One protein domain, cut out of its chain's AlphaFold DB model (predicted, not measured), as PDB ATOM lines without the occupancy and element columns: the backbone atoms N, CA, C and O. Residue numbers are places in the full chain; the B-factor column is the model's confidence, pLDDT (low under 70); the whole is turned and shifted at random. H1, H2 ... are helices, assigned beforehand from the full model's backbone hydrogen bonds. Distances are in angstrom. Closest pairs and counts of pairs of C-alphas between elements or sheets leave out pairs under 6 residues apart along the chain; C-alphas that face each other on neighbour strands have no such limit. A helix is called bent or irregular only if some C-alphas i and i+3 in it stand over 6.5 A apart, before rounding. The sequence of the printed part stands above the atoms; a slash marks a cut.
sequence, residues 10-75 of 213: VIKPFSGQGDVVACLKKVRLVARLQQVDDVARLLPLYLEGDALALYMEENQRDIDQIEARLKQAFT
ATOM      1  N   VAL A  10      20.383  76.753   0.517       57.19
ATOM      2  CA  VAL A  10      21.306  75.738  -0.037       57.19
ATOM      3  C   VAL A  10      22.181  75.099   1.050       57.19
ATOM      4  O   VAL A  10      22.834  74.073   0.834       57.19
ATOM      5  N   ILE A  11      22.230  75.685   2.245       65.62
ATOM      6  CA  ILE A  11      23.143  75.257   3.301       65.62
ATOM      7  C   ILE A  11      22.334  74.642   4.424       65.62
ATOM      8  O   ILE A  11      21.700  75.350   5.188       65.62
ATOM      9  N   LYS A  12      22.415  73.314   4.557       72.88
ATOM     10  CA  LYS A  12      21.858  72.630   5.722       72.88
ATOM     11  C   LYS A  12      22.546  73.152   7.000       72.88
ATOM     12  O   LYS A  12      23.771  72.999   7.096       72.88
ATOM     13  N   PRO A  13      21.797  73.759   7.930       81.69
ATOM     14  CA  PRO A  13      22.333  74.265   9.184       81.69
ATOM     15  C   PRO A  13      22.668  73.119  10.144       81.69
ATOM     16  O   PRO A  13      22.128  72.011  10.052       81.69
ATOM     17  N   PHE A  14      23.615  73.376  11.041       84.31
ATOM     18  CA  PHE A  14      24.116  72.421  12.015       84.31
ATOM     19  C   PHE A  14      23.385  72.592  13.343       84.31
ATOM     20  O   PHE A  14      23.537  73.603  14.022       84.31
ATOM     21  N   SER A  15      22.618  71.575  13.723       79.06
ATOM     22  CA  SER A  15      21.834  71.549  14.959       79.06
ATOM     23  C   SER A  15      22.541  70.879  16.143       79.06
ATOM     24  O   SER A  15      21.915  70.639  17.169       79.06
ATOM     25  N   GLY A  16      23.822  70.518  15.999       75.19
ATOM     26  CA  GLY A  16      24.530  69.634  16.934       75.19
ATOM     27  C   GLY A  16      24.610  68.173  16.478       75.19
ATOM     28  O   GLY A  16      25.194  67.343  17.167       75.19
ATOM     29  N   GLN A  17      24.038  67.840  15.315       71.81
ATOM     30  CA  GLN A  17      24.133  66.514  14.701       71.81
ATOM     31  C   GLN A  17      25.100  66.511  13.511       71.81
ATOM     32  O   GLN A  17      24.931  67.278  12.559       71.81
ATOM     33  N   GLY A  18      26.066  65.590  13.532       73.06
ATOM     34  CA  GLY A  18      27.068  65.412  12.479       73.06
ATOM     35  C   GLY A  18      28.434  65.997  12.838       73.06
ATOM     36  O   GLY A  18      28.716  66.281  13.995       73.06
ATOM     37  N   ASP A  19      29.290  66.177  11.833       78.00
ATOM     38  CA  ASP A  19      30.670  66.626  12.035       78.00
ATOM     39  C   ASP A  19      30.748  68.161  12.167       78.00
ATOM     40  O   ASP A  19      30.707  68.908  11.177       78.00
ATOM     41  N   VAL A  20      30.894  68.631  13.409       84.56
ATOM     42  CA  VAL A  20      31.077  70.053  13.739       84.56
ATOM     43  C   VAL A  20      32.330  70.645  13.080       84.56
ATOM     44  O   VAL A  20      32.315  71.796  12.642       84.56
ATOM     45  N   VAL A  21      33.406  69.869  12.922       84.88
ATOM     46  CA  VAL A  21      34.653  70.328  12.292       84.88
ATOM     47  C   VAL A  21      34.444  70.542  10.797       84.88
ATOM     48  O   VAL A  21      34.901  71.552  10.249       84.88
ATOM     49  N   ALA A  22      33.735  69.634  10.125       84.50
ATOM     50  CA  ALA A  22      33.351  69.809   8.726       84.50
ATOM     51  C   ALA A  22      32.448  71.038   8.538       84.50
ATOM     52  O   ALA A  22      32.662  71.813   7.599       84.50
ATOM     53  N   CYS A  23      31.495  71.259   9.451       85.25
ATOM     54  CA  CYS A  23      30.650  72.452   9.442       85.25
ATOM     55  C   CYS A  23      31.487  73.736   9.552       85.25
ATOM     56  O   CYS A  23      31.406  74.601   8.679       85.25
ATOM     57  N   LEU A  24      32.376  73.835  10.545       87.38
ATOM     58  CA  LEU A  24      33.239  75.007  10.742       87.38
ATOM     59  C   LEU A  24      34.169  75.264   9.544       87.38
ATOM     60  O   LEU A  24      34.320  76.405   9.095       87.38
ATOM     61  N   LYS A  25      34.736  74.205   8.948       88.69
ATOM     62  CA  LYS A  25      35.518  74.313   7.702       88.69
ATOM     63  C   LYS A  25      34.686  74.892   6.555       88.69
ATOM     64  O   LYS A  25      35.198  75.714   5.793       88.69
ATOM     65  N   LYS A  26      33.414  74.496   6.440       87.50
ATOM     66  CA  LYS A  26      32.481  75.037   5.441       87.50
ATOM     67  C   LYS A  26      32.209  76.523   5.678       87.50
ATOM     68  O   LYS A  26      32.280  77.287   4.717       87.50
ATOM     69  N   VAL A  27      31.993  76.952   6.924       88.06
ATOM     70  CA  VAL A  27      31.804  78.379   7.262       88.06
ATOM     71  C   VAL A  27      33.020  79.206   6.840       88.06
ATOM     72  O   VAL A  27      32.874  80.182   6.105       88.06
ATOM     73  N   ARG A  28      34.235  78.773   7.208       86.75
ATOM     74  CA  ARG A  28      35.484  79.452   6.808       86.75
ATOM     75  C   ARG A  28      35.682  79.474   5.290       86.75
ATOM     76  O   ARG A  28      36.201  80.445   4.742       86.75
ATOM     77  N   LEU A  29      35.294  78.410   4.584       86.25
ATOM     78  CA  LEU A  29      35.343  78.380   3.122       86.25
ATOM     79  C   LEU A  29      34.409  79.434   2.519       86.25
ATOM     80  O   LEU A  29      34.841  80.192   1.653       86.25
ATOM     81  N   VAL A  30      33.164  79.511   2.988       85.69
ATOM     82  CA  VAL A  30      32.197  80.480   2.462       85.69
ATOM     83  C   VAL A  30      32.592  81.913   2.806       85.69
ATOM     84  O   VAL A  30      32.515  82.767   1.927       85.69
ATOM     85  N   ALA A  31      33.097  82.175   4.013       86.44
ATOM     86  CA  ALA A  31      33.614  83.494   4.382       86.44
ATOM     87  C   ALA A  31      34.707  83.974   3.410       86.44
ATOM     88  O   ALA A  31      34.636  85.092   2.903       86.44
ATOM     89  N   ARG A  32      35.655  83.090   3.054       86.62
ATOM     90  CA  ARG A  32      36.695  83.387   2.052       86.62
ATOM     91  C   ARG A  32      36.121  83.649   0.659       86.62
ATOM     92  O   ARG A  32      36.558  84.584  -0.005       86.62
ATOM     93  N   LEU A  33      35.147  82.850   0.216       86.25
ATOM     94  CA  LEU A  33      34.502  83.029  -1.093       86.25
ATOM     95  C   LEU A  33      33.693  84.330  -1.180       86.25
ATOM     96  O   LEU A  33      33.595  84.919  -2.253       86.25
ATOM     97  N   GLN A  34      33.120  84.772  -0.061       82.06
ATOM     98  CA  GLN A  34      32.310  85.987   0.042       82.06
ATOM     99  C   GLN A  34      33.121  87.231   0.430       82.06
ATOM    100  O   GLN A  34      32.540  88.310   0.510       82.06
ATOM    101  N   GLN A  35      34.436  87.094   0.654       83.69
ATOM    102  CA  GLN A  35      35.316  88.169   1.135       83.69
ATOM    103  C   GLN A  35      34.783  88.834   2.416       83.69
ATOM    104  O   GLN A  35      34.747  90.056   2.532       83.69
ATOM    105  N   VAL A  36      34.314  88.016   3.362       82.00
ATOM    106  CA  VAL A  36      33.853  88.485   4.673       82.00
ATOM    107  C   VAL A  36      34.980  88.315   5.682       82.00
ATOM    108  O   VAL A  36      35.403  87.189   5.943       82.00
ATOM    109  N   ASP A  37      35.427  89.426   6.263       76.50
ATOM    110  CA  ASP A  37      36.506  89.436   7.260       76.50
ATOM    111  C   ASP A  37      36.037  88.911   8.628       76.50
ATOM    112  O   ASP A  37      36.782  88.243   9.340       76.50
ATOM    113  N   ASP A  38      34.773  89.168   8.983       81.19
ATOM    114  CA  ASP A  38      34.188  88.774  10.266       81.19
ATOM    115  C   ASP A  38      33.395  87.459  10.149       81.19
ATOM    116  O   ASP A  38      32.182  87.434   9.907       81.19
ATOM    117  N   VAL A  39      34.104  86.342  10.319       82.00
ATOM    118  CA  VAL A  39      33.531  84.984  10.290       82.00
ATOM    119  C   VAL A  39      32.529  84.766  11.432       82.00
ATOM    120  O   VAL A  39      31.559  84.024  11.259       82.00
ATOM    121  N   ALA A  40      32.710  85.436  12.576       82.00
ATOM    122  CA  ALA A  40      31.857  85.262  13.751       82.00
ATOM    123  C   ALA A  40      30.414  85.713  13.493       82.00
ATOM    124  O   ALA A  40      29.489  85.130  14.055       82.00
ATOM    125  N   ARG A  41      30.204  86.682  12.592       82.31
ATOM    126  CA  ARG A  41      28.864  87.128  12.164       82.31
ATOM    127  C   ARG A  41      28.179  86.187  11.183       82.31
ATOM    128  O   ARG A  41      26.958  86.217  11.069       82.31
ATOM    129  N   LEU A  42      28.946  85.380  10.452       84.00
ATOM    130  CA  LEU A  42      28.388  84.393   9.526       84.00
ATOM    131  C   LEU A  42      27.991  83.107  10.238       84.00
ATOM    132  O   LEU A  42      27.072  82.431   9.789       84.00
ATOM    133  N   LEU A  43      28.674  82.775  11.335       85.88
ATOM    134  CA  LEU A  43      28.500  81.517  12.045       85.88
ATOM    135  C   LEU A  43      27.039  81.225  12.461       85.88
ATOM    136  O   LEU A  43      26.598  80.108  12.196       85.88
ATOM    137  N   PRO A  44      26.238  82.182  12.975       87.38
ATOM    138  CA  PRO A  44      24.831  81.944  13.327       87.38
ATOM    139  C   PRO A  44      23.962  81.462  12.172       87.38
ATOM    140  O   PRO A  44      23.002  80.741  12.396       87.38
ATOM    141  N   LEU A  45      24.298  81.824  10.930       85.62
ATOM    142  CA  LEU A  45      23.543  81.404   9.744       85.62
ATOM    143  C   LEU A  45      23.731  79.914   9.422       85.62
ATOM    144  O   LEU A  45      22.999  79.360   8.608       85.62
ATOM    145  N   TYR A  46      24.745  79.283  10.016       85.81
ATOM    146  CA  TYR A  46      25.091  77.874   9.825       85.81
ATOM    147  C   TYR A  46      24.754  77.025  11.045       85.81
ATOM    148  O   TYR A  46      24.979  75.817  11.006       85.81
ATOM    149  N   LEU A  47      24.252  77.632  12.120       88.75
ATOM    150  CA  LEU A  47      23.922  76.959  13.366       88.75
ATOM    151  C   LEU A  47      22.419  77.035  13.609       88.75
ATOM    152  O   LEU A  47      21.787  78.053  13.355       88.75
ATOM    153  N   GLU A  48      21.863  75.968  14.161       90.06
ATOM    154  CA  GLU A  48      20.480  75.908  14.627       90.06
ATOM    155  C   GLU A  48      20.406  75.151  15.958       90.06
ATOM    156  O   GLU A  48      21.389  74.551  16.402       90.06
ATOM    157  N   GLY A  49      19.244  75.186  16.614       87.12
ATOM    158  CA  GLY A  49      18.989  74.434  17.847       87.12
ATOM    159  C   GLY A  49      20.034  74.681  18.939       87.12
ATOM    160  O   GLY A  49      20.420  75.824  19.195       87.12
ATOM    161  N   ASP A  50      20.513  73.597  19.554       84.81
ATOM    162  CA  ASP A  50      21.468  73.636  20.671       84.81
ATOM    163  C   ASP A  50      22.796  74.302  20.282       84.81
ATOM    164  O   ASP A  50      23.421  74.988  21.090       84.81
ATOM    165  N   ALA A  51      23.227  74.144  19.026       87.50
ATOM    166  CA  ALA A  51      24.469  74.744  18.554       87.50
ATOM    167  C   ALA A  51      24.367  76.269  18.447       87.50
ATOM    168  O   ALA A  51      25.318  76.977  18.784       87.50
ATOM    169  N   LEU A  52      23.204  76.782  18.032       87.81
ATOM    170  CA  LEU A  52      22.934  78.218  18.036       87.81
ATOM    171  C   LEU A  52      22.771  78.753  19.465       87.81
ATOM    172  O   LEU A  52      23.283  79.831  19.760       87.81
ATOM    173  N   ALA A  53      22.124  78.000  20.360       87.88
ATOM    174  CA  ALA A  53      21.989  78.384  21.766       87.88
ATOM    175  C   ALA A  53      23.363  78.582  22.431       87.88
ATOM    176  O   ALA A  53      23.613  79.639  23.009       87.88
ATOM    177  N   LEU A  54      24.297  77.642  22.237       87.38
ATOM    178  CA  LEU A  54      25.671  77.768  22.743       87.38
ATOM    179  C   LEU A  54      26.423  78.972  22.162       87.38
ATOM    180  O   LEU A  54      27.214  79.597  22.864       87.38
ATOM    181  N   TYR A  55      26.180  79.310  20.894       85.88
ATOM    182  CA  TYR A  55      26.740  80.522  20.297       85.88
ATOM    183  C   TYR A  55      26.182  81.794  20.951       85.88
ATOM    184  O   TYR A  55      26.923  82.753  21.155       85.88
ATOM    185  N   MET A  56      24.883  81.826  21.261       84.75
ATOM    186  CA  MET A  56      24.226  82.996  21.856       84.75
ATOM    187  C   MET A  56      24.596  83.216  23.327       84.75
ATOM    188  O   MET A  56      24.549  84.353  23.790       84.75
ATOM    189  N   GLU A  57      24.960  82.158  24.053       83.38
ATOM    190  CA  GLU A  57      25.456  82.242  25.435       83.38
ATOM    191  C   GLU A  57      26.861  82.852  25.534       83.38
ATOM    192  O   GLU A  57      27.203  83.478  26.538       83.38
ATOM    193  N   GLU A  58      27.687  82.667  24.503       73.44
ATOM    194  CA  GLU A  58      29.019  83.260  24.423       73.44
ATOM    195  C   GLU A  58      28.938  84.720  23.969       73.44
ATOM    196  O   GLU A  58      28.169  85.072  23.083       73.44
ATOM    197  N   ASN A  59      29.780  85.597  24.522       65.25
ATOM    198  CA  ASN A  59      29.762  87.043  24.242       65.25
ATOM    199  C   ASN A  59      30.306  87.435  22.839       65.25
ATOM    200  O   ASN A  59      30.811  88.544  22.664       65.25
ATOM    201  N   GLN A  60      30.195  86.550  21.838       64.75
ATOM    202  CA  GLN A  60      30.307  86.783  20.380       64.75
ATOM    203  C   GLN A  60      31.553  87.531  19.863       64.75
ATOM    204  O   GLN A  60      31.523  88.079  18.761       64.75
ATOM    205  N   ARG A  61      32.657  87.582  20.617       64.25
ATOM    206  CA  ARG A  61      33.838  88.389  20.236       64.25
ATOM    207  C   ARG A  61      35.026  87.593  19.723       64.25
ATOM    208  O   ARG A  61      35.799  88.145  18.948       64.25
ATOM    209  N   ASP A  62      35.168  86.335  20.127       81.81
ATOM    210  CA  ASP A  62      36.308  85.504  19.743       81.81
ATOM    211  C   ASP A  62      35.844  84.244  19.005       81.81
ATOM    212  O   ASP A  62      35.231  83.341  19.580       81.81
ATOM    213  N   ILE A  63      36.137  84.197  17.704       82.56
ATOM    214  CA  ILE A  63      35.797  83.062  16.845       82.56
ATOM    215  C   ILE A  63      36.522  81.787  17.275       82.56
ATOM    216  O   ILE A  63      35.929  80.711  17.214       82.56
ATOM    217  N   ASP A  64      37.767  81.884  17.739       86.12
ATOM    218  CA  ASP A  64      38.556  80.706  18.094       86.12
ATOM    219  C   ASP A  64      38.024  80.076  19.388       86.12
ATOM    220  O   ASP A  64      37.925  78.848  19.483       86.12
ATOM    221  N   GLN A  65      37.572  80.899  20.340       85.62
ATOM    222  CA  GLN A  65      36.917  80.429  21.565       85.62
ATOM    223  C   GLN A  65      35.564  79.764  21.274       85.62
ATOM    224  O   GLN A  65      35.288  78.673  21.783       85.62
ATOM    225  N   ILE A  66      34.743  80.374  20.413       86.31
ATOM    226  CA  ILE A  66      33.452  79.807  19.998       86.31
ATOM    227  C   ILE A  66      33.667  78.475  19.273       86.31
ATOM    228  O   ILE A  66      32.992  77.490  19.569       86.31
ATOM    229  N   GLU A  67      34.630  78.408  18.352       88.19
ATOM    230  CA  GLU A  67      34.962  77.164  17.663       88.19
ATOM    231  C   GLU A  67      35.448  76.079  18.622       88.19
ATOM    232  O   GLU A  67      35.065  74.918  18.463       88.19
ATOM    233  N   ALA A  68      36.293  76.427  19.593       87.44
ATOM    234  CA  ALA A  68      36.778  75.485  20.592       87.44
ATOM    235  C   ALA A  68      35.624  74.933  21.439       87.44
ATOM    236  O   ALA A  68      35.536  73.720  21.625       87.44
ATOM    237  N   ARG A  69      34.699  75.793  21.875       86.94
ATOM    238  CA  ARG A  69      33.531  75.391  22.669       86.94
ATOM    239  C   ARG A  69      32.540  74.552  21.862       86.94
ATOM    240  O   ARG A  69      32.069  73.535  22.360       86.94
ATOM    241  N   LEU A  70      32.278  74.908  20.602       87.69
ATOM    242  CA  LEU A  70      31.455  74.097  19.697       87.69
ATOM    243  C   LEU A  70      32.083  72.724  19.448       87.69
ATOM    244  O   LEU A  70      31.389  71.711  19.504       87.69
ATOM    245  N   LYS A  71      33.402  72.669  19.224       87.69
ATOM    246  CA  LYS A  71      34.129  71.399  19.127       87.69
ATOM    247  C   LYS A  71      34.001  70.616  20.429       87.69
ATOM    248  O   LYS A  71      33.671  69.443  20.382       87.69
ATOM    249  N   GLN A  72      34.190  71.236  21.585       85.56
ATOM    250  CA  GLN A  72      34.075  70.544  22.867       85.56
ATOM    251  C   GLN A  72      32.665  69.981  23.112       85.56
ATOM    252  O   GLN A  72      32.536  68.865  23.608       85.56
ATOM    253  N   ALA A  73      31.621  70.730  22.760       84.00
ATOM    254  CA  ALA A  73      30.235  70.335  23.000       84.00
ATOM    255  C   ALA A  73      29.712  69.285  22.004       84.00
ATOM    256  O   ALA A  73      28.893  68.451  22.382       84.00
ATOM    257  N   PHE A  74      30.171  69.327  20.747       81.44
ATOM    258  CA  PHE A  74      29.604  68.524  19.656       81.44
ATOM    259  C   PHE A  74      30.588  67.582  18.956       81.44
ATOM    260  O   PHE A  74      30.198  66.919  17.997       81.44
ATOM    261  N   THR A  75      31.855  67.515  19.374       80.75
ATOM    262  CA  THR A  75      32.744  66.450  18.884       80.75
ATOM    263  C   THR A  75      32.240  65.113  19.401       80.75
ATOM    264  O   THR A  75      31.786  65.015  20.542       80.75
TER     265      THR A  75
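This is residues 10 to 75 of the 213 residues of the protein "Hypothetical protein" of Sepia pharaonis (UniProt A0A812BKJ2). A compact cluster of four short helices: H3 and H4 fold into a helical hairpin, and the longest helix, H1, packs on H4 with its first residues, 20 to 24. H2 folds back across the far part of H1 and comes close to the hairpin. The printed part has 66 residues, with four named helices in the order H1, H2, H3, H4 and no named strand: all helix. It is compact, with a radius of gyration of the C-alphas of 10.8 A, and rounded, spanning 28 by 26 by 16 A.

Residues 10 to 19 precede H1, residues 20 to 33, which begins at C-alpha 20 (31.077, 70.053, 13.739) and is 20.0 A long. H2 is residues 39 to 46, 11.0 A, and only just irregular: C-alphas 41 and 44 are 6.7 A apart. H3 is residues 49 to 57, 12.7 A. H4, residues 63 to 74, 16.1 A, ends at C-alpha 74 (29.604, 68.524, 19.656).

H1 touches H2 at a steep tilt of 61 degrees, opposite ways; their closest C-alphas, of Ala 31 and Val 39, are 6.1 A apart. With residues 20 to 24 alone H1 touches H4, at a shallow tilt of 30 degrees, opposite ways; the closest C-alphas are those of Val 20 and Phe 74, 6.3 A. In the hairpin, H4 touches H3 with residues 66 to 70 alone, at a steep tilt of 40 degrees; the closest C-alphas are those of Tyr 55 and Ile 66, 6.8 A. H2 is close to but not clearly touching H3, with the C-alphas of Pro 44 and Leu 52 closest at 6.3 A. H1 and H3 are apart. Every O i to N i+4 pair is within hydrogen-bond range in H1, H3 and H4; H2 has 1 of 4, and 3 of 5 O i to N i+3 pairs.

The farthest C-alphas, of Gln 35 and Ala 73, are 28.7 A apart. The printed part has no cut, and its three links between helices are tight. Mean pLDDT of the printed part is 82.5; residues 10 to 11 and 59 to 61 are under 70.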